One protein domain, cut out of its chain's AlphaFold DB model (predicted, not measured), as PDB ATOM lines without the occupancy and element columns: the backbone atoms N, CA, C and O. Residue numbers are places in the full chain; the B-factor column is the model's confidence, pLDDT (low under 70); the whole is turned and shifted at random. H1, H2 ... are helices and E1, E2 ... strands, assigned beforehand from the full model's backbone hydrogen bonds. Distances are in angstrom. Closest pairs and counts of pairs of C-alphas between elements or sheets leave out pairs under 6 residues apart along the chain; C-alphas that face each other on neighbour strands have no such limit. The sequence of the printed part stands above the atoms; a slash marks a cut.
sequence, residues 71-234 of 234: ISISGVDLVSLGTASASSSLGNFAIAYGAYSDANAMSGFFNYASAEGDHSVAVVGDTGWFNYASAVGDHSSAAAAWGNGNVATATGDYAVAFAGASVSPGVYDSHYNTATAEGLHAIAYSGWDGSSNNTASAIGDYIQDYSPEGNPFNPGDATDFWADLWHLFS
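What this domain is: This is residues 71 to 234 of the 234 residues of an uncharacterized protein of Mycolicibacter heraklionensis (UniProt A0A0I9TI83). From its first residue the printed part opens with the hairpin E1 and E2, then winds in flattened, stacked turns, a solenoid whose strands E3 to E15 fall alternately into two thin sheets face to face. At the far end of the stack, a tail sticks out with H1 in it, residues 225 to 234. The printed part has 164 residues, with fifteen named strands, E1 to E15 in order, and then one named helix; the class is mostly strand, with 75 residues, under half, in named elements. One sheet, order E2, E1, E4, E6, E8, E10, E12, E14, is mixed; the other, E3, E5, E7, E9, E11, E13, E15, is all parallel. The whole is compact, with a radius of gyration of the C-alphas of 16.4 A, yet elongated, spanning 63 by 33 by 19 A.

How they stand to each other: E1, residues 71 to 73, and E2, residues 76 to 81, form a hairpin, antiparallel at 179 degrees, with N 73 and O 76 within hydrogen-bond range at 2.9 A. E1 is also antiparallel to E4, residues 93 to 97, with N 72 and O 94 at 2.9 A. Beyond E4 this sheet runs on in parallel through E6, residues 112 to 116, E8, 132 to 136, E10, 151 to 155, E12, 178 to 182, and the edge strand E14, 199 to 203. For instance, N 95 of E4 and O 113 of E6 are 3.0 A apart, and N 202 of E14 and O 180 of E12 2.8 A. The second sheet holds E3, residues 85 to 88, E5, 102 to 105, E7, 121 to 124, E9, 141 to 144, E11, 160 to 163, E13, 187 to 190, and E15, 208 to 211. In it N 87 of E3 and O 103 of E5 are 2.9 A apart. Between the sheets, the closest C-alphas of E8 and E9, Ala 135 and Ala 142, are 5.0 A apart. H1, residues 225 to 232, is on neither sheet and is apart from E14; its O i to N i+4 pairs are all within hydrogen-bond range.

Where its parts are: E1 begins at C-alpha 71, (255.547, 144.852, 132.607). E2, the longest strand by residues, measures 14.7 A, E4 13.7 A and E14 12.7 A. H1 measures 10.6 A and ends at C-alpha 232, (265.646, 107.575, 169.096).

The domain as a whole: The C-alphas farthest apart, of Leu 78 and Ser 234, are 63.5 A apart. The printed part has no cut. The links E11 to E12 and E15 to H1 are long. Mean pLDDT of the printed part is 89.8; residues 166 to 172, 214, 216 to 228 and 231 are under 70.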
ATOM      1  N   ILE A  71     256.688 145.700 132.968       98.06
ATOM      2  CA  ILE A  71     255.547 144.852 132.607       98.06
ATOM      3  C   ILE A  71     255.709 144.431 131.150       98.06
ATOM      4  O   ILE A  71     255.802 145.289 130.267       98.06
ATOM      5  N   SER A  72     255.621 143.130 130.890       98.44
ATOM      6  CA  SER A  72     255.526 142.561 129.546       98.44
ATOM      7  C   SER A  72     254.305 141.650 129.460       98.44
ATOM      8  O   SER A  72     254.079 140.801 130.327       98.44
ATOM      9  N   ILE A  73     253.483 141.841 128.429       97.94
ATOM     10  CA  ILE A  73     252.292 141.023 128.187       97.94
ATOM     11  C   ILE A  73     252.290 140.574 126.736       97.94
ATOM     12  O   ILE A  73     252.304 141.391 125.817       97.94
ATOM     13  N   SER A  74     252.183 139.266 126.520       97.06
ATOM     14  CA  SER A  74     252.076 138.672 125.188       97.06
ATOM     15  C   SER A  74     253.222 139.048 124.238       97.06
ATOM     16  O   SER A  74     253.004 139.178 123.034       97.06
ATOM     17  N   GLY A  75     254.438 139.221 124.765       95.25
ATOM     18  CA  GLY A  75     255.608 139.657 123.992       95.25
ATOM     19  C   GLY A  75     255.655 141.145 123.675       95.25
ATOM     20  O   GLY A  75     256.466 141.561 122.852       95.25
ATOM     21  N   VAL A  76     254.793 141.942 124.303       97.50
ATOM     22  CA  VAL A  76     254.809 143.398 124.195       97.50
ATOM     23  C   VAL A  76     255.197 143.987 125.542       97.50
ATOM     24  O   VAL A  76     254.482 143.821 126.531       97.50
ATOM     25  N   ASP A  77     256.301 144.726 125.557       97.12
ATOM     26  CA  ASP A  77     256.731 145.484 126.726       97.12
ATOM     27  C   ASP A  77     255.843 146.724 126.862       97.12
ATOM     28  O   ASP A  77     255.808 147.593 125.988       97.12
ATOM     29  N   LEU A  78     255.070 146.783 127.945       96.31
ATOM     30  CA  LEU A  78     254.120 147.865 128.204       96.31
ATOM     31  C   LEU A  78     254.753 148.984 129.028       96.31
ATOM     32  O   LEU A  78     254.449 150.158 128.819       96.31
ATOM     33  N   VAL A  79     255.612 148.612 129.976       95.31
ATOM     34  CA  VAL A  79     256.330 149.526 130.866       95.31
ATOM     35  C   VAL A  79     257.721 148.956 131.111       95.31
ATOM     36  O   VAL A  79     257.861 147.761 131.350       95.31
ATOM     37  N   SER A  80     258.739 149.809 131.073       95.31
ATOM     38  CA  SER A  80     260.098 149.473 131.497       95.31
ATOM     39  C   SER A  80     260.743 150.731 132.073       95.31
ATOM     40  O   SER A  80     260.957 151.717 131.365       95.31
ATOM     41  N   LEU A  81     260.960 150.720 133.384       94.06
ATOM     42  CA  LEU A  81     261.500 151.817 134.173       94.06
ATOM     43  C   LEU A  81     262.664 151.296 135.020       94.06
ATOM     44  O   LEU A  81     262.567 150.231 135.634       94.06
ATOM     45  N   GLY A  82     263.746 152.071 135.075       94.25
ATOM     46  CA  GLY A  82     264.913 151.764 135.898       94.25
ATOM     47  C   GLY A  82     265.634 150.487 135.477       94.25
ATOM     48  O   GLY A  82     266.008 150.333 134.317       94.25
ATOM     49  N   THR A  83     265.884 149.614 136.452       96.31
ATOM     50  CA  THR A  83     266.685 148.385 136.305       96.31
ATOM     51  C   THR A  83     265.866 147.094 136.342       96.31
ATOM     52  O   THR A  83     266.443 146.023 136.177       96.31
ATOM     53  N   ALA A  84     264.548 147.176 136.538       97.62
ATOM     54  CA  ALA A  84     263.672 146.009 136.487       97.62
ATOM     55  C   ALA A  84     263.531 145.492 135.044       97.62
ATOM     56  O   ALA A  84     263.454 146.283 134.097       97.62
ATOM     57  N   SER A  85     263.446 144.172 134.877       98.25
ATOM     58  CA  SER A  85     263.232 143.516 133.588       98.25
ATOM     59  C   SER A  85     262.006 142.615 133.633       98.25
ATOM     60  O   SER A  85     261.830 141.840 134.565       98.25
ATOM     61  N   ALA A  86     261.153 142.717 132.619       98.38
ATOM     62  CA  ALA A  86     260.034 141.810 132.430       98.38
ATOM     63  C   ALA A  86     260.007 141.373 130.969       98.38
ATOM     64  O   ALA A  86     260.046 142.218 130.078       98.38
ATOM     65  N   SER A  87     259.921 140.070 130.720       98.00
ATOM     66  CA  SER A  87     259.876 139.510 129.371       98.00
ATOM     67  C   SER A  87     258.816 138.424 129.286       98.00
ATOM     68  O   SER A  87     258.743 137.545 130.143       98.00
ATOM     69  N   SER A  88     257.986 138.465 128.247       97.56
ATOM     70  CA  SER A  88     256.931 137.474 128.009       97.56
ATOM     71  C   SER A  88     256.911 137.007 126.549       97.56
ATOM     72  O   SER A  88     257.366 137.722 125.664       97.56
ATOM     73  N   SER A  89     256.372 135.822 126.262       96.62
ATOM     74  CA  SER A  89     255.960 135.438 124.899       96.62
ATOM     75  C   SER A  89     254.447 135.586 124.703       96.62
ATOM     76  O   SER A  89     253.721 135.908 125.643       96.62
ATOM     77  N   LEU A  90     253.948 135.367 123.480       96.25
ATOM     78  CA  LEU A  90     252.524 135.494 123.142       96.25
ATOM     79  C   LEU A  90     251.626 134.721 124.128       96.25
ATOM     80  O   LEU A  90     251.779 133.516 124.285       96.25
ATOM     81  N   GLY A  91     250.659 135.408 124.745       95.38
ATOM     82  CA  GLY A  91     249.716 134.816 125.697       95.38
ATOM     83  C   GLY A  91     250.238 134.630 127.126       95.38
ATOM     84  O   GLY A  91     249.513 134.060 127.940       95.38
ATOM     85  N   ASN A  92     251.442 135.115 127.439       97.62
ATOM     86  CA  ASN A  92     252.028 135.083 128.780       97.62
ATOM     87  C   ASN A  92     252.122 136.481 129.399       97.62
ATOM     88  O   ASN A  92     251.921 137.495 128.722       97.62
ATOM     89  N   PHE A  93     252.439 136.524 130.689       98.00
ATOM     90  CA  PHE A  93     252.461 137.737 131.497       98.00
ATOM     91  C   PHE A  93     253.705 137.740 132.391       98.00
ATOM     92  O   PHE A  93     253.969 136.759 133.083       98.00
ATOM     93  N   ALA A  94     254.446 138.843 132.394       98.44
ATOM     94  CA  ALA A  94     255.599 139.044 133.260       98.44
ATOM     95  C   ALA A  94     255.545 140.434 133.903       98.44
ATOM     96  O   ALA A  94     255.294 141.430 133.216       98.44
ATOM     97  N   ILE A  95     255.767 140.499 135.215       98.38
ATOM     98  CA  ILE A  95     255.762 141.739 135.997       98.38
ATOM     99  C   ILE A  95     256.965 141.726 136.937       98.38
ATOM    100  O   ILE A  95     257.131 140.782 137.701       98.38
ATOM    101  N   ALA A  96     257.777 142.776 136.902       98.38
ATOM    102  CA  ALA A  96     258.938 142.916 137.771       98.38
ATOM    103  C   ALA A  96     258.925 144.276 138.475       98.38
ATOM    104  O   ALA A  96     258.685 145.308 137.842       98.38
ATOM    105  N   TYR A  97     259.178 144.283 139.778       97.31
ATOM    106  CA  TYR A  97     259.227 145.468 140.624       97.31
ATOM    107  C   TYR A  97     260.385 145.355 141.614       97.31
ATOM    108  O   TYR A  97     260.448 144.401 142.382       97.31
ATOM    109  N   GLY A  98     261.273 146.347 141.629       96.38
ATOM    110  CA  GLY A  98     262.497 146.321 142.433       96.38
ATOM    111  C   GLY A  98     263.749 146.549 141.593       96.38
ATOM    112  O   GLY A  98     263.760 146.374 140.373       96.38
ATOM    113  N   ALA A  99     264.819 147.018 142.225       96.25
ATOM    114  CA  ALA A  99     266.097 147.184 141.551       96.25
ATOM    115  C   ALA A  99     266.617 145.815 141.095       96.25
ATOM    116  O   ALA A  99     266.721 144.894 141.897       96.25
ATOM    117  N   TYR A 100     266.948 145.680 139.811       97.06
ATOM    118  CA  TYR A 100     267.418 144.422 139.216       97.06
ATOM    119  C   TYR A 100     266.467 143.218 139.368       97.06
ATOM    120  O   TYR A 100     266.912 142.083 139.222       97.06
ATOM    121  N   SER A 101     265.178 143.435 139.640       98.06
ATOM    122  CA  SER A 101     264.180 142.359 139.617       98.06
ATOM    123  C   SER A 101     263.988 141.835 138.186       98.06
ATOM    124  O   SER A 101     263.892 142.650 137.260       98.06
ATOM    125  N   ASP A 102     263.864 140.520 138.001       98.38
ATOM    126  CA  ASP A 102     263.679 139.873 136.694       98.38
ATOM    127  C   ASP A 102     262.470 138.927 136.698       98.38
ATOM    128  O   ASP A 102     262.429 137.946 137.442       98.38
ATOM    129  N   ALA A 103     261.487 139.212 135.846       98.44
ATOM    130  CA  ALA A 103     260.347 138.338 135.602       98.44
ATOM    131  C   ALA A 103     260.344 137.843 134.154       98.44
ATOM    132  O   ALA A 103     260.233 138.619 133.202       98.44
ATOM    133  N   ASN A 104     260.388 136.528 133.975       97.50
ATOM    134  CA  ASN A 104     260.525 135.897 132.673       97.50
ATOM    135  C   ASN A 104     259.431 134.844 132.464       97.50
ATOM    136  O   ASN A 104     259.388 133.840 133.170       97.50
ATOM    137  N   ALA A 105     258.539 135.073 131.498       96.88
ATOM    138  CA  ALA A 105     257.437 134.173 131.171       96.88
ATOM    139  C   ALA A 105     257.446 133.749 129.697       96.88
ATOM    140  O   ALA A 105     256.726 134.298 128.851       96.88
ATOM    141  N   MET A 106     258.263 132.749 129.383       93.56
ATOM    142  CA  MET A 106     258.467 132.258 128.018       93.56
ATOM    143  C   MET A 106     257.620 131.026 127.711       93.56
ATOM    144  O   MET A 106     257.012 130.442 128.601       93.56
ATOM    145  N   SER A 107     257.563 130.690 126.419       90.31
ATOM    146  CA  SER A 107     256.928 129.511 125.806       90.31
ATOM    147  C   SER A 107     255.479 129.214 126.226       90.31
ATOM    148  O   SER A 107     254.915 129.809 127.133       90.31
ATOM    149  N   GLY A 108     254.824 128.281 125.529       90.25
ATOM    150  CA  GLY A 108     253.450 127.883 125.858       90.25
ATOM    151  C   GLY A 108     252.448 129.043 125.875       90.25
ATOM    152  O   GLY A 108     252.598 130.006 125.126       90.25
ATOM    153  N   PHE A 109     251.407 128.911 126.699       93.75
ATOM    154  CA  PHE A 109     250.363 129.919 126.880       93.75
ATOM    155  C   PHE A 109     249.954 130.023 128.351       93.75
ATOM    156  O   PHE A 109     249.977 129.026 129.077       93.75
ATOM    157  N   PHE A 110     249.497 131.214 128.749       96.06
ATOM    158  CA  PHE A 110     248.989 131.521 130.086       96.06
ATOM    159  C   PHE A 110     249.990 131.267 131.215       96.06
ATOM    160  O   PHE A 110     249.593 130.965 132.339       96.06
ATOM    161  N   ASN A 111     251.280 131.411 130.928       96.94
ATOM    162  CA  ASN A 111     252.305 131.423 131.958       96.94
ATOM    163  C   ASN A 111     252.386 132.819 132.602       96.94
ATOM    164  O   ASN A 111     252.230 133.838 131.916       96.94
ATOM    165  N   TYR A 112     252.627 132.865 133.912       98.06
ATOM    166  CA  TYR A 112     252.722 134.095 134.698       98.06
ATOM    167  C   TYR A 112     253.975 134.101 135.583       98.06
ATOM    168  O   TYR A 112     254.150 133.200 136.401       98.06
ATOM    169  N   ALA A 113     254.809 135.133 135.442       98.56
ATOM    170  CA  ALA A 113     255.947 135.406 136.320       98.56
ATOM    171  C   ALA A 113     255.793 136.768 137.011       98.56
ATOM    172  O   ALA A 113     255.526 137.774 136.349       98.56
ATOM    173  N   SER A 114     256.002 136.807 138.327       98.56
ATOM    174  CA  SER A 114     256.019 138.036 139.126       98.56
ATOM    175  C   SER A 114     257.231 138.071 140.047       98.56
ATOM    176  O   SER A 114     257.357 137.207 140.910       98.56
ATOM    177  N   ALA A 115     258.098 139.067 139.885       98.62
ATOM    178  CA  ALA A 115     259.269 139.291 140.730       98.62
ATOM    179  C   ALA A 115     259.117 140.632 141.464       98.62
ATOM    180  O   ALA A 115     259.104 141.686 140.831       98.62
ATOM    181  N   GLU A 116     258.946 140.597 142.781       98.19
ATOM    182  CA  GLU A 116     258.740 141.759 143.642       98.19
ATOM    183  C   GLU A 116     259.816 141.811 144.735       98.19
ATOM    184  O   GLU A 116     259.835 141.007 145.661       98.19
ATOM    185  N   GLY A 117     260.716 142.782 144.652       96.81
ATOM    186  CA  GLY A 117     261.861 142.931 145.546       96.81
ATOM    187  C   GLY A 117     263.148 143.147 144.763       96.81
ATOM    188  O   GLY A 117     263.256 142.778 143.591       96.81
ATOM    189  N   ASP A 118     264.134 143.759 145.405       96.88
ATOM    190  CA  ASP A 118     265.434 143.967 144.780       96.88
ATOM    191  C   ASP A 118     266.094 142.605 144.496       96.88
ATOM    192  O   ASP A 118     266.018 141.677 145.299       96.88
ATOM    193  N   HIS A 119     266.687 142.449 143.311       97.81
ATOM    194  CA  HIS A 119     267.298 141.197 142.838       97.81
ATOM    195  C   HIS A 119     266.379 139.960 142.883       97.81
ATOM    196  O   HIS A 119     266.870 138.832 142.826       97.81
ATOM    197  N   SER A 120     265.060 140.146 142.995       98.06
ATOM    198  CA  SER A 120     264.099 139.046 142.941       98.06
ATOM    199  C   SER A 120     264.013 138.467 141.526       98.06
ATOM    200  O   SER A 120     264.134 139.189 140.534       98.06
ATOM    201  N   VAL A 121     263.811 137.155 141.421       98.56
ATOM    202  CA  VAL A 121     263.769 136.444 140.138       98.56
ATOM    203  C   VAL A 121     262.550 135.533 140.080       98.56
ATOM    204  O   VAL A 121     262.377 134.654 140.921       98.56
ATOM    205  N   ALA A 122     261.723 135.693 139.052       98.31
ATOM    206  CA  ALA A 122     260.597 134.812 138.774       98.31
ATOM    207  C   ALA A 122     260.669 134.295 137.338       98.31
ATOM    208  O   ALA A 122     260.634 135.075 136.389       98.31
ATOM    209  N   VAL A 123     260.739 132.976 137.163       96.50
ATOM    210  CA  VAL A 123     260.876 132.352 135.841       96.50
ATOM    211  C   VAL A 123     259.800 131.302 135.629       96.50
ATOM    212  O   VAL A 123     259.604 130.406 136.450       96.50
ATOM    213  N   VAL A 124     259.124 131.378 134.488       94.69
ATOM    214  CA  VAL A 124     258.195 130.351 134.027       94.69
ATOM    215  C   VAL A 124     258.406 130.004 132.563       94.69
ATOM    216  O   VAL A 124     258.721 130.857 131.731       94.69
ATOM    217  N   GLY A 125     258.115 128.744 132.245       72.81
ATOM    218  CA  GLY A 125     257.808 128.342 130.877       72.81
ATOM    219  C   GLY A 125     259.010 128.117 129.957       72.81
ATOM    220  O   GLY A 125     259.018 128.528 128.798       72.81
ATOM    221  N   ASP A 126     259.981 127.320 130.397       78.56
ATOM    222  CA  ASP A 126     260.892 126.677 129.439       78.56
ATOM    223  C   ASP A 126     260.111 125.798 128.442       78.56
ATOM    224  O   ASP A 126     260.357 125.826 127.237       78.56
ATOM    225  N   THR A 127     259.093 125.077 128.928       80.94
ATOM    226  CA  THR A 127     258.066 124.398 128.126       80.94
ATOM    227  C   THR A 127     256.735 124.358 128.884       80.94
ATOM    228  O   THR A 127     256.703 124.485 130.105       80.94
ATOM    229  N   GLY A 128     255.635 124.143 128.154       87.69
ATOM    230  CA  GLY A 128     254.308 123.906 128.730       87.69
ATOM    231  C   GLY A 128     253.554 125.163 129.193       87.69
ATOM    232  O   GLY A 128     253.934 126.286 128.860       87.69
ATOM    233  N   TRP A 129     252.348 124.951 129.720       93.06
ATOM    234  CA  TRP A 129     251.264 125.943 129.799       93.06
ATOM    235  C   TRP A 129     250.769 126.095 131.245       93.06
ATOM    236  O   TRP A 129     250.828 125.143 132.026       93.06
ATOM    237  N   PHE A 130     250.180 127.250 131.568       95.81
ATOM    238  CA  PHE A 130     249.580 127.542 132.881       95.81
ATOM    239  C   PHE A 130     250.545 127.443 134.074       95.81
ATOM    240  O   PHE A 130     250.128 127.095 135.177       95.81
ATOM    241  N   ASN A 131     251.828 127.725 133.868       96.38
ATOM    242  CA  ASN A 131     252.813 127.764 134.945       96.38
ATOM    243  C   ASN A 131     252.803 129.132 135.645       96.38
ATOM    244  O   ASN A 131     252.627 130.170 135.002       96.38
ATOM    245  N   TYR A 132     253.013 129.129 136.958       97.88
ATOM    246  CA  TYR A 132     252.969 130.316 137.806       97.88
ATOM    247  C   TYR A 132     254.214 130.391 138.693       97.88
ATOM    248  O   TYR A 132     254.465 129.468 139.466       97.88
ATOM    249  N   ALA A 133     254.961 131.495 138.628       98.38
ATOM    250  CA  ALA A 133     256.050 131.795 139.553       98.38
ATOM    251  C   ALA A 133     255.866 133.183 140.174       98.38
ATOM    252  O   ALA A 133     255.676 134.168 139.460       98.38
ATOM    253  N   SER A 134     255.954 133.258 141.501       98.69
ATOM    254  CA  SER A 134     255.923 134.510 142.257       98.69
ATOM    255  C   SER A 134     257.066 134.543 143.265       98.69
ATOM    256  O   SER A 134     257.137 133.670 144.130       98.69
ATOM    257  N   ALA A 135     257.955 135.523 143.141       98.75
ATOM    258  CA  ALA A 135     259.071 135.768 144.046       98.75
ATOM    259  C   ALA A 135     258.864 137.124 144.722       98.75
ATOM    260  O   ALA A 135     258.804 138.140 144.035       98.75
ATOM    261  N   VAL A 136     258.704 137.134 146.044       98.62
ATOM    262  CA  VAL A 136     258.456 138.335 146.847       98.62
ATOM    263  C   VAL A 136     259.497 138.417 147.964       98.62
ATOM    264  O   VAL A 136     259.509 137.570 148.853       98.62
ATOM    265  N   GLY A 137     260.345 139.441 147.952       97.88
ATOM    266  CA  GLY A 137     261.442 139.640 148.910       97.88
ATOM    267  C   GLY A 137     262.775 139.929 148.219       97.88
ATOM    268  O   GLY A 137     262.938 139.641 147.029       97.88
ATOM    269  N   ASP A 138     263.732 140.490 148.956       97.50
ATOM    270  CA  ASP A 138     265.078 140.757 148.436       97.50
ATOM    271  C   ASP A 138     265.792 139.435 148.118       97.50
ATOM    272  O   ASP A 138     265.779 138.499 148.920       97.50
ATOM    273  N   HIS A 139     266.383 139.329 146.926       98.19
ATOM    274  CA  HIS A 139     267.038 138.107 146.433       98.19
ATOM    275  C   HIS A 139     266.153 136.838 146.453       98.19
ATOM    276  O   HIS A 139     266.670 135.716 146.442       98.19
ATOM    277  N   SER A 140     264.826 136.978 146.492       98.31
ATOM    278  CA  SER A 140     263.903 135.840 146.405       98.31
ATOM    279  C   SER A 140     263.886 135.238 144.992       98.31
ATOM    280  O   SER A 140     264.062 135.945 144.000       98.31
ATOM    281  N   SER A 141     263.676 133.927 144.873       98.44
ATOM    282  CA  SER A 141     263.683 133.221 143.588       98.44
ATOM    283  C   SER A 141     262.536 132.222 143.484       98.44
ATOM    284  O   SER A 141     262.442 131.289 144.277       98.44
ATOM    285  N   ALA A 142     261.710 132.345 142.449       98.31
ATOM    286  CA  ALA A 142     260.653 131.395 142.132       98.31
ATOM    287  C   ALA A 142     260.787 130.899 140.690       98.31
ATOM    288  O   ALA A 142     260.877 131.692 139.754       98.31
ATOM    289  N   ALA A 143     260.763 129.586 140.487       96.44
ATOM    290  CA  ALA A 143     260.821 128.997 139.156       96.44
ATOM    291  C   ALA A 143     259.772 127.896 138.995       96.44
ATOM    292  O   ALA A 143     259.797 126.904 139.720       96.44
ATOM    293  N   ALA A 144     258.868 128.055 138.029       95.19
ATOM    294  CA  ALA A 144     257.899 127.030 137.648       95.19
ATOM    295  C   ALA A 144     258.124 126.636 136.187       95.19
ATOM    296  O   ALA A 144     257.691 127.315 135.250       95.19
ATOM    297  N   ALA A 145     258.859 125.551 135.984       86.44
ATOM    298  CA  ALA A 145     259.417 125.201 134.686       86.44
ATOM    299  C   ALA A 145     259.113 123.744 134.321       86.44
ATOM    300  O   ALA A 145     258.784 122.948 135.189       86.44
ATOM    301  N   TRP A 146     259.209 123.437 133.026       86.31
ATOM    302  CA  TRP A 146     258.933 122.141 132.386       86.31
ATOM    303  C   TRP A 146     257.596 121.492 132.741       86.31
ATOM    304  O   TRP A 146     257.383 121.035 133.850       86.31
ATOM    305  N   GLY A 147     256.722 121.346 131.748       89.00
ATOM    306  CA  GLY A 147     255.401 120.762 131.956       89.00
ATOM    307  C   GLY A 147     254.337 121.827 132.201       89.00
ATOM    308  O   GLY A 147     254.466 122.967 131.766       89.00
ATOM    309  N   ASN A 148     253.222 121.433 132.807       92.81
ATOM    310  CA  ASN A 148     251.993 122.226 132.808       92.81
ATOM    311  C   ASN A 148     251.486 122.385 134.232       92.81
ATOM    312  O   ASN A 148     251.495 121.410 134.983       92.81
ATOM    313  N   GLY A 149     250.956 123.561 134.554       95.44
ATOM    314  CA  GLY A 149     250.288 123.800 135.831       95.44
ATOM    315  C   GLY A 149     251.212 123.764 137.046       95.44
ATOM    316  O   GLY A 149     250.725 123.491 138.139       95.44
ATOM    317  N   ASN A 150     252.517 123.985 136.874       96.38
ATOM    318  CA  ASN A 150     253.450 124.084 137.993       96.38
ATOM    319  C   ASN A 150     253.306 125.444 138.685       96.38
ATOM    320  O   ASN A 150     253.113 126.470 138.027       96.38
ATOM    321  N   VAL A 151     253.419 125.454 140.010       98.06
ATOM    322  CA  VAL A 151     253.240 126.638 140.856       98.06
ATOM    323  C   VAL A 151     254.429 126.763 141.804       98.06
ATOM    324  O   VAL A 151     254.625 125.915 142.669       98.06
ATOM    325  N   ALA A 152     255.207 127.832 141.669       98.31
ATOM    326  CA  ALA A 152     256.298 128.175 142.574       98.31
ATOM    327  C   ALA A 152     256.011 129.518 143.254       98.31
ATOM    328  O   ALA A 152     255.719 130.515 142.595       98.31
ATOM    329  N   THR A 153     256.068 129.561 144.579       98.69
ATOM    330  CA  THR A 153     255.864 130.784 145.365       98.69
ATOM    331  C   THR A 153     256.959 130.902 146.411       98.69
ATOM    332  O   THR A 153     257.045 130.061 147.301       98.69
ATOM    333  N   ALA A 154     257.790 131.933 146.292       98.69
ATOM    334  CA  ALA A 154     258.832 132.286 147.247       98.69
ATOM    335  C   ALA A 154     258.467 133.624 147.896       98.69
ATOM    336  O   ALA A 154     258.275 134.619 147.203       98.69
ATOM    337  N   THR A 155     258.321 133.659 149.216       98.69
ATOM    338  CA  THR A 155     257.984 134.861 149.982       98.69
ATOM    339  C   THR A 155     258.920 134.989 151.176       98.69
ATOM    340  O   THR A 155     258.915 134.151 152.071       98.69
ATOM    341  N   GLY A 156     259.706 136.057 151.208       98.12
ATOM    342  CA  GLY A 156     260.764 136.290 152.184       98.12
ATOM    343  C   GLY A 156     262.108 136.516 151.503       98.12
ATOM    344  O   GLY A 156     262.336 136.084 150.370       98.12
ATOM    345  N   ASP A 157     263.006 137.205 152.199       97.88
ATOM    346  CA  ASP A 157     264.338 137.474 151.667       97.88
ATOM    347  C   ASP A 157     265.099 136.154 151.492       97.88
ATOM    348  O   ASP A 157     265.083 135.282 152.368       97.88
ATOM    349  N   TYR A 158     265.760 135.993 150.346       97.88
ATOM    350  CA  TYR A 158     266.465 134.766 149.963       97.88
ATOM    351  C   TYR A 158     265.598 133.492 149.934       97.88
ATOM    352  O   TYR A 158     266.143 132.386 149.926       97.88
ATOM    353  N   ALA A 159     264.266 133.603 149.930       98.12
ATOM    354  CA  ALA A 159     263.391 132.446 149.769       98.12
ATOM    355  C   ALA A 159     263.529 131.860 148.353       98.12
ATOM    356  O   ALA A 159     263.599 132.602 147.371       98.12
ATOM    357  N   VAL A 160     263.534 130.532 148.233       98.12
ATOM    358  CA  VAL A 160     263.676 129.814 146.961       98.12
ATOM    359  C   VAL A 160     262.555 128.794 146.804       98.12
ATOM    360  O   VAL A 160     262.442 127.867 147.598       98.12
ATOM    361  N   ALA A 161     261.758 128.921 145.745       97.88
ATOM    362  CA  ALA A 161     260.731 127.952 145.380       97.88
ATOM    363  C   ALA A 161     260.939 127.448 143.950       97.88
ATOM    364  O   ALA A 161     261.051 128.235 143.010       97.88
ATOM    365  N   PHE A 162     260.951 126.132 143.766       95.69
ATOM    366  CA  PHE A 162     261.127 125.498 142.464       95.69
ATOM    367  C   PHE A 162     260.066 124.422 142.244       95.69
ATOM    368  O   PHE A 162     259.961 123.484 143.030       95.69
ATOM    369  N   ALA A 163     259.282 124.538 141.178       95.44
ATOM    370  CA  ALA A 163     258.261 123.570 140.801       95.44
ATOM    371  C   ALA A 163     258.486 123.073 139.370       95.44
ATOM    372  O   ALA A 163     258.393 123.840 138.411       95.44
ATOM    373  N   GLY A 164     258.770 121.780 139.237       90.44
ATOM    374  CA  GLY A 164     259.150 121.139 137.982       90.44
ATOM    375  C   GLY A 164     260.517 120.462 138.063       90.44
ATOM    376  O   GLY A 164     261.161 120.474 139.106       90.44
ATOM    377  N   ALA A 165     260.983 119.885 136.955       80.38
ATOM    378  CA  ALA A 165     262.260 119.168 136.886       80.38
ATOM    379  C   ALA A 165     263.317 119.962 136.120       80.38
ATOM    380  O   ALA A 165     263.088 120.289 134.964       80.38
ATOM    381  N   SER A 166     264.501 120.208 136.692       69.06
ATOM    382  CA  SER A 166     265.584 120.874 135.949       69.06
ATOM    383  C   SER A 166     266.100 119.983 134.816       69.06
ATOM    384  O   SER A 166     266.438 118.839 135.103       69.06
ATOM    385  N   VAL A 167     266.192 120.516 133.584       58.62
ATOM    386  CA  VAL A 167     266.857 119.981 132.362       58.62
ATOM    387  C   VAL A 167     267.658 118.678 132.533       58.62
ATOM    388  O   VAL A 167     268.873 118.625 132.343       58.62
ATOM    389  N   SER A 168     266.964 117.583 132.817       60.94
ATOM    390  CA  SER A 168     267.481 116.242 132.611       60.94
ATOM    391  C   SER A 168     266.986 115.812 131.233       60.94
ATOM    392  O   SER A 168     265.773 115.828 130.991       60.94
ATOM    393  N   PRO A 169     267.884 115.499 130.281       54.47
ATOM    394  CA  PRO A 169     267.481 115.048 128.957       54.47
ATOM    395  C   PRO A 169     266.493 113.879 129.055       54.47
ATOM    396  O   PRO A 169     266.854 112.795 129.506       54.47
ATOM    397  N   GLY A 170     265.250 114.100 128.617       58.34
ATOM    398  CA  GLY A 170     264.198 113.078 128.617       58.34
ATOM    399  C   GLY A 170     263.125 113.219 129.698       58.34
ATOM    400  O   GLY A 170     262.188 112.427 129.678       58.34
ATOM    401  N   VAL A 171     263.214 114.213 130.585       65.19
ATOM    402  CA  VAL A 171     262.216 114.453 131.636       65.19
ATOM    403  C   VAL A 171     261.366 115.668 131.259       65.19
ATOM    404  O   VAL A 171     261.815 116.807 131.362       65.19
ATOM    405  N   TYR A 172     260.158 115.428 130.741       66.56
ATOM    406  CA  TYR A 172     259.289 116.473 130.163       66.56
ATOM    407  C   TYR A 172     257.859 116.467 130.722       66.56
ATOM    408  O   TYR A 172     257.028 117.272 130.300       66.56
ATOM    409  N   ASP A 173     257.570 115.562 131.647       75.62
ATOM    410  CA  ASP A 173     256.246 115.235 132.169       75.62
ATOM    411  C   ASP A 173     256.069 115.635 133.640       75.62
ATOM    412  O   ASP A 173     255.287 115.033 134.371       75.62
ATOM    413  N   SER A 174     256.766 116.689 134.066       88.06
ATOM    414  CA  SER A 174     256.662 117.243 135.416       88.06
ATOM    415  C   SER A 174     255.491 118.231 135.491       88.06
ATOM    416  O   SER A 174     255.636 119.426 135.255       88.06
ATOM    417  N   HIS A 175     254.282 117.729 135.730       92.88
ATOM    418  CA  HIS A 175     253.058 118.528 135.747       92.88
ATOM    419  C   HIS A 175     252.512 118.722 137.163       92.88
ATOM    420  O   HIS A 175     252.616 117.838 138.012       92.88
ATOM    421  N   TYR A 176     251.819 119.839 137.378       96.06
ATOM    422  CA  TYR A 176     251.029 120.107 138.582       96.06
ATOM    423  C   TYR A 176     251.823 120.042 139.894       96.06
ATOM    424  O   TYR A 176     251.288 119.658 140.933       96.06
ATOM    425  N   ASN A 177     253.103 120.399 139.856       96.25
ATOM    426  CA  ASN A 177     253.934 120.482 141.048       96.25
ATOM    427  C   ASN A 177     253.733 121.825 141.751       96.25
ATOM    428  O   ASN A 177     253.568 122.854 141.096       96.25
ATOM    429  N   THR A 178     253.744 121.816 143.079       98.00
ATOM    430  CA  THR A 178     253.599 123.019 143.904       98.00
ATOM    431  C   THR A 178     254.772 123.142 144.870       98.00
ATOM    432  O   THR A 178     254.992 122.251 145.687       98.00
ATOM    433  N   ALA A 179     255.502 124.252 144.808       98.06
ATOM    434  CA  ALA A 179     256.540 124.608 145.769       98.06
ATOM    435  C   ALA A 179     256.212 125.943 146.437       98.06
ATOM    436  O   ALA A 179     256.049 126.962 145.762       98.06
ATOM    437  N   THR A 180     256.157 125.937 147.763       98.62
ATOM    438  CA  THR A 180     255.890 127.118 148.586       98.62
ATOM    439  C   THR A 180     257.017 127.294 149.594       98.62
ATOM    440  O   THR A 180     257.194 126.447 150.466       98.62
ATOM    441  N   ALA A 181     257.766 128.387 149.479       98.44
ATOM    442  CA  ALA A 181     258.812 128.783 150.413       98.44
ATOM    443  C   ALA A 181     258.421 130.113 151.063       98.44
ATOM    444  O   ALA A 181     258.339 131.132 150.382       98.44
ATOM    445  N   GLU A 182     258.164 130.105 152.367       98.56
ATOM    446  CA  GLU A 182     257.744 131.276 153.138       98.56
ATOM    447  C   GLU A 182     258.674 131.475 154.337       98.56
ATOM    448  O   GLU A 182     258.675 130.663 155.256       98.56
ATOM    449  N   GLY A 183     259.445 132.560 154.358       97.31
ATOM    450  CA  GLY A 183     260.400 132.879 155.422       97.31
ATOM    451  C   GLY A 183     261.772 133.286 154.890       97.31
ATOM    452  O   GLY A 183     262.063 133.167 153.699       97.31
ATOM    453  N   LEU A 184     262.637 133.769 155.782       97.31
ATOM    454  CA  LEU A 184     264.025 134.085 155.449       97.31
ATOM    455  C   LEU A 184     264.762 132.793 155.075       97.31
ATOM    456  O   LEU A 184     264.826 131.874 155.889       97.31
ATOM    457  N   HIS A 185     265.368 132.729 153.887       95.94
ATOM    458  CA  HIS A 185     266.091 131.534 153.417       95.94
ATOM    459  C   HIS A 185     265.255 130.234 153.418       95.94
ATOM    460  O   HIS A 185     265.810 129.141 153.557       95.94
ATOM    461  N   ALA A 186     263.930 130.318 153.282       96.81
ATOM    462  CA  ALA A 186     263.100 129.131 153.086       96.81
ATOM    463  C   ALA A 186     263.371 128.510 151.702       96.81
ATOM    464  O   ALA A 186     263.521 129.238 150.722       96.81
ATOM    465  N   ILE A 187     263.423 127.179 151.595       96.94
ATOM    466  CA  ILE A 187     263.720 126.472 150.339       96.94
ATOM    467  C   ILE A 187     262.682 125.376 150.089       96.94
ATOM    468  O   ILE A 187     262.605 124.421 150.849       96.94
ATOM    469  N   ALA A 188     261.928 125.457 148.995       96.88
ATOM    470  CA  ALA A 188     260.969 124.429 148.592       96.88
ATOM    471  C   ALA A 188     261.237 123.952 147.160       96.88
ATOM    472  O   ALA A 188     261.242 124.755 146.227       96.88
ATOM    473  N   TYR A 189     261.420 122.648 146.963       95.19
ATOM    474  CA  TYR A 189     261.609 122.035 145.641       95.19
ATOM    475  C   TYR A 189     260.573 120.937 145.414       95.19
ATOM    476  O   TYR A 189     260.516 119.972 146.167       95.19
ATOM    477  N   SER A 190     259.782 121.052 144.351       95.00
ATOM    478  CA  SER A 190     258.759 120.077 143.972       95.00
ATOM    479  C   SER A 190     258.964 119.573 142.537       95.00
ATOM    480  O   SER A 190     259.228 120.365 141.639       95.00
ATOM    481  N   GLY A 191     258.833 118.267 142.297       91.25
ATOM    482  CA  GLY A 191     258.908 117.646 140.969       91.25
ATOM    483  C   GLY A 191     260.301 117.584 140.344       91.25
ATOM    484  O   GLY A 191     260.403 117.400 139.133       91.25
ATOM    485  N   TRP A 192     261.365 117.727 141.141       86.62
ATOM    486  CA  TRP A 192     262.745 117.847 140.652       86.62
ATOM    487  C   TRP A 192     263.245 116.620 139.870       86.62
ATOM    488  O   TRP A 192     264.106 116.754 139.002       86.62
ATOM    489  N   ASP A 193     262.694 115.439 140.150       85.44
ATOM    490  CA  ASP A 193     263.021 114.165 139.500       85.44
ATOM    491  C   ASP A 193     262.195 113.893 138.227       85.44
ATOM    492  O   ASP A 193     262.378 112.860 137.580       85.44
ATOM    493  N   GLY A 194     261.287 114.802 137.861       88.00
ATOM    494  CA  GLY A 194     260.359 114.619 136.745       88.00
ATOM    495  C   GLY A 194     258.958 114.211 137.117       88.00
ATOM    496  O   GLY A 194     258.066 114.297 136.275       88.00
ATOM    497  N   SER A 195     258.736 113.788 138.355       89.38
ATOM    498  CA  SER A 195     257.412 113.369 138.777       89.38
ATOM    499  C   SER A 195     256.425 114.545 138.798       89.38
ATOM    500  O   SER A 195     256.786 115.726 138.861       89.38
ATOM    501  N   SER A 196     255.147 114.195 138.679       93.00
ATOM    502  CA  SER A 196     254.014 115.120 138.687       93.00
ATOM    503  C   SER A 196     253.284 115.096 140.030       93.00
ATOM    504  O   SER A 196     253.285 114.074 140.715       93.00
ATOM    505  N   ASN A 197     252.514 116.147 140.317       95.75
ATOM    506  CA  ASN A 197     251.648 116.280 141.497       95.75
ATOM    507  C   ASN A 197     252.403 116.275 142.836       95.75
ATOM    508  O   ASN A 197     251.861 115.844 143.854       95.75
ATOM    509  N   ASN A 198     253.646 116.745 142.844       95.38
ATOM    510  CA  ASN A 198     254.416 116.899 144.070       95.38
ATOM    511  C   ASN A 198     254.040 118.188 144.788       95.38
ATOM    512  O   ASN A 198     253.607 119.168 144.179       95.38
ATOM    513  N   THR A 199     254.222 118.202 146.100       97.50
ATOM    514  CA  THR A 199     253.984 119.385 146.925       97.50
ATOM    515  C   THR A 199     255.098 119.500 147.948       97.50
ATOM    516  O   THR A 199     255.266 118.591 148.754       97.50
ATOM    517  N   ALA A 200     255.837 120.606 147.900       97.06
ATOM    518  CA  ALA A 200     256.842 120.980 148.888       97.06
ATOM    519  C   ALA A 200     256.444 122.309 149.545       97.06
ATOM    520  O   ALA A 200     256.090 123.270 148.856       97.06
ATOM    521  N   SER A 201     256.488 122.369 150.870       98.00
ATOM    522  CA  SER A 201     256.101 123.508 151.694       98.00
ATOM    523  C   SER A 201     257.135 123.755 152.796       98.00
ATOM    524  O   SER A 201     257.149 123.096 153.834       98.00
ATOM    525  N   ALA A 202     257.989 124.752 152.579       97.19
ATOM    526  CA  ALA A 202     258.965 125.229 153.547       97.19
ATOM    527  C   ALA A 202     258.462 126.525 154.194       97.19
ATOM    528  O   ALA A 202     258.629 127.605 153.633       97.19
ATOM    529  N   ILE A 203     257.815 126.413 155.357       97.94
ATOM    530  CA  ILE A 203     257.252 127.554 156.095       97.94
ATOM    531  C   ILE A 203     258.072 127.801 157.362       97.94
ATOM    532  O   ILE A 203     258.122 126.954 158.255       97.94
ATOM    533  N   GLY A 204     258.659 128.988 157.457       96.00
ATOM    534  CA  GLY A 204     259.548 129.432 158.523       96.00
ATOM    535  C   GLY A 204     260.951 129.758 158.009       96.00
ATOM    536  O   GLY A 204     261.326 129.431 156.885       96.00
ATOM    537  N   ASP A 205     261.749 130.392 158.862       97.31
ATOM    538  CA  ASP A 205     263.111 130.780 158.504       97.31
ATOM    539  C   ASP A 205     264.038 129.558 158.446       97.31
ATOM    540  O   ASP A 205     264.029 128.714 159.346       97.31
ATOM    541  N   TYR A 206     264.873 129.492 157.408       93.81
ATOM    542  CA  TYR A 206     265.845 128.420 157.163       93.81
ATOM    543  C   TYR A 206     265.234 127.012 157.048       93.81
ATOM    544  O   TYR A 206     265.937 126.014 157.219       93.81
ATOM    545  N   ILE A 207     263.936 126.919 156.760       95.31
ATOM    546  CA  ILE A 207     263.250 125.645 156.539       95.31
ATOM    547  C   ILE A 207     263.478 125.179 155.104       95.31
ATOM    548  O   ILE A 207     263.513 125.986 154.176       95.31
ATOM    549  N   GLN A 208     263.627 123.870 154.922       94.81
ATOM    550  CA  GLN A 208     263.763 123.251 153.609       94.81
ATOM    551  C   GLN A 208     262.749 122.120 153.464       94.81
ATOM    552  O   GLN A 208     262.553 121.357 154.409       94.81
ATOM    553  N   ASP A 209     262.130 122.009 152.292       94.19
ATOM    554  CA  ASP A 209     261.248 120.901 151.942       94.19
ATOM    555  C   ASP A 209     261.447 120.468 150.481       94.19
ATOM    556  O   ASP A 209     261.656 121.288 149.580       94.19
ATOM    557  N   TYR A 210     261.379 119.159 150.251       93.00
ATOM    558  CA  TYR A 210     261.658 118.515 148.974       93.00
ATOM    559  C   TYR A 210     260.590 117.467 148.676       93.00
ATOM    560  O   TYR A 210     260.315 116.585 149.487       93.00
ATOM    561  N   SER A 211     260.013 117.534 147.481       91.81
ATOM    562  CA  SER A 211     259.001 116.592 147.019       91.81
ATOM    563  C   SER A 211     259.260 116.221 145.554       91.81
ATOM    564  O   SER A 211     259.317 117.110 144.710       91.81
ATOM    565  N   PRO A 212     259.438 114.946 145.193       88.50
ATOM    566  CA  PRO A 212     259.535 113.805 146.096       88.50
ATOM    567  C   PRO A 212     260.768 113.904 147.006       88.50
ATOM    568  O   PRO A 212     261.685 114.689 146.744       88.50
ATOM    569  N   GLU A 213     260.754 113.126 148.093       80.81
ATOM    570  CA  GLU A 213     261.820 113.119 149.099       80.81
ATOM    571  C   GLU A 213     263.203 112.901 148.468       80.81
ATOM    572  O   GLU A 213     263.375 112.137 147.514       80.81
ATOM    573  N   GLY A 214     264.202 113.563 149.044       69.75
ATOM    574  CA  GLY A 214     265.571 113.562 148.553       69.75
ATOM    575  C   GLY A 214     266.053 114.980 148.297       69.75
ATOM    576  O   GLY A 214     265.400 115.758 147.609       69.75
ATOM    577  N   ASN A 215     267.214 115.323 148.853       70.19
ATOM    578  CA  ASN A 215     267.859 116.585 148.526       70.19
ATOM    579  C   ASN A 215     268.481 116.458 147.117       70.19
ATOM    580  O   ASN A 215     269.424 115.676 146.950       70.19
ATOM    581  N   PRO A 216     268.019 117.226 146.110       66.31
ATOM    582  CA  PRO A 216     268.543 117.168 144.745       66.31
ATOM    583  C   PRO A 216     270.030 117.542 144.662       66.31
ATOM    584  O   PRO A 216     270.716 117.159 143.715       66.31
ATOM    585  N   PHE A 217     270.551 118.263 145.659       68.44
ATOM    586  CA  PHE A 217     271.948 118.688 145.742       68.44
ATOM    587  C   PHE A 217     272.810 117.774 146.618       68.44
ATOM    588  O   PHE A 217     274.036 117.812 146.512       68.44
ATOM    589  N   ASN A 218     272.194 116.946 147.467       64.06
ATOM    590  CA  ASN A 218     272.892 115.966 148.290       64.06
ATOM    591  C   ASN A 218     272.012 114.727 148.548       64.06
ATOM    592  O   ASN A 218     271.434 114.591 149.626       64.06
ATOM    593  N   PRO A 219     271.916 113.783 147.596       56.22
ATOM    594  CA  PRO A 219     271.021 112.627 147.704       56.22
ATOM    595  C   PRO A 219     271.360 111.669 148.864       56.22
ATOM    596  O   PRO A 219     270.606 110.737 149.119       56.22
ATOM    597  N   GLY A 220     272.483 111.880 149.565       52.00
ATOM    598  CA  GLY A 220     272.853 111.148 150.779       52.00
ATOM    599  C   GLY A 220     272.301 111.727 152.090       52.00
ATOM    600  O   GLY A 220     272.403 111.049 153.105       52.00
ATOM    601  N   ASP A 221     271.726 112.934 152.072       52.22
ATOM    602  CA  ASP A 221     271.205 113.651 153.256       52.22
ATOM    603  C   ASP A 221     269.686 113.507 153.436       52.22
ATOM    604  O   ASP A 221     269.077 114.216 154.234       52.22
ATOM    605  N   ALA A 222     269.048 112.587 152.706       52.84
ATOM    606  CA  ALA A 222     267.680 112.186 153.003       52.84
ATOM    607  C   ALA A 222     267.676 111.379 154.310       52.84
ATOM    608  O   ALA A 222     267.642 110.149 154.302       52.84
ATOM    609  N   THR A 223     267.784 112.061 155.448       52.62
ATOM    610  CA  THR A 223     267.451 111.462 156.734       52.62
ATOM    611  C   THR A 223     265.958 111.184 156.703       52.62
ATOM    612  O   THR A 223     265.142 112.096 156.839       52.62
ATOM    613  N   ASP A 224     265.598 109.929 156.445       59.72
ATOM    614  CA  ASP A 224     264.239 109.446 156.636       59.72
ATOM    615  C   ASP A 224     263.868 109.729 158.096       59.72
ATOM    616  O   ASP A 224     264.410 109.117 159.021       59.72
ATOM    617  N   PHE A 225     262.970 110.694 158.303       67.00
ATOM    618  CA  PHE A 225     262.475 111.074 159.624       67.00
ATOM    619  C   PHE A 225     262.035 109.843 160.424       67.00
ATOM    620  O   PHE A 225     262.237 109.788 161.636       67.00
ATOM    621  N   TRP A 226     261.469 108.831 159.758       58.50
ATOM    622  CA  TRP A 226     261.066 107.597 160.414       58.50
ATOM    623  C   TRP A 226     262.263 106.751 160.831       58.50
ATOM    624  O   TRP A 226     262.237 106.207 161.932       58.50
ATOM    625  N   ALA A 227     263.320 106.667 160.022       61.91
ATOM    626  CA  ALA A 227     264.551 105.980 160.403       61.91
ATOM    627  C   ALA A 227     265.190 106.624 161.646       61.91
ATOM    628  O   ALA A 227     265.500 105.921 162.611       61.91
ATOM    629  N   ASP A 228     265.289 107.953 161.680       67.12
ATOM    630  CA  ASP A 228     265.842 108.683 162.826       67.12
ATOM    631  C   ASP A 228     264.938 108.604 164.066       67.12
ATOM    632  O   ASP A 228     265.421 108.447 165.191       67.12
ATOM    633  N   LEU A 229     263.615 108.626 163.878       71.19
ATOM    634  CA  LEU A 229     262.649 108.444 164.959       71.19
ATOM    635  C   LEU A 229     262.757 107.046 165.578       71.19
ATOM    636  O   LEU A 229     262.729 106.912 166.800       71.19
ATOM    637  N   TRP A 230     262.911 106.001 164.762       72.69
ATOM    638  CA  TRP A 230     263.116 104.643 165.265       72.69
ATOM    639  C   TRP A 230     264.456 104.493 165.993       72.69
ATOM    640  O   TRP A 230     264.502 103.797 167.006       72.69
ATOM    641  N   HIS A 231     265.506 105.192 165.553       69.38
ATOM    642  CA  HIS A 231     266.795 105.229 166.248       69.38
ATOM    643  C   HIS A 231     266.753 105.958 167.599       69.38
ATOM    644  O   HIS A 231     267.528 105.621 168.491       69.38
ATOM    645  N   LEU A 232     265.834 106.907 167.802       70.50
ATOM    646  CA  LEU A 232     265.646 107.575 169.096       70.50
ATOM    647  C   LEU A 232     265.028 106.648 170.162       70.50
ATOM    648  O   LEU A 232     265.204 106.875 171.361       70.50
ATOM    649  N   PHE A 233     264.295 105.618 169.734       79.94
ATOM    650  CA  PHE A 233     263.608 104.671 170.618       79.94
ATOM    651  C   PHE A 233     264.310 103.308 170.761       79.94
ATOM    652  O   PHE A 233     263.785 102.448 171.475       79.94
ATOM    653  N   SER A 234     265.464 103.099 170.113       70.62
ATOM    654  CA  SER A 234     266.283 101.876 170.200       70.62
ATOM    655  C   SER A 234     267.515 102.057 171.080       70.62
ATOM    656  O   SER A 234     267.775 101.171 171.925       70.62
TER     657      SER A 234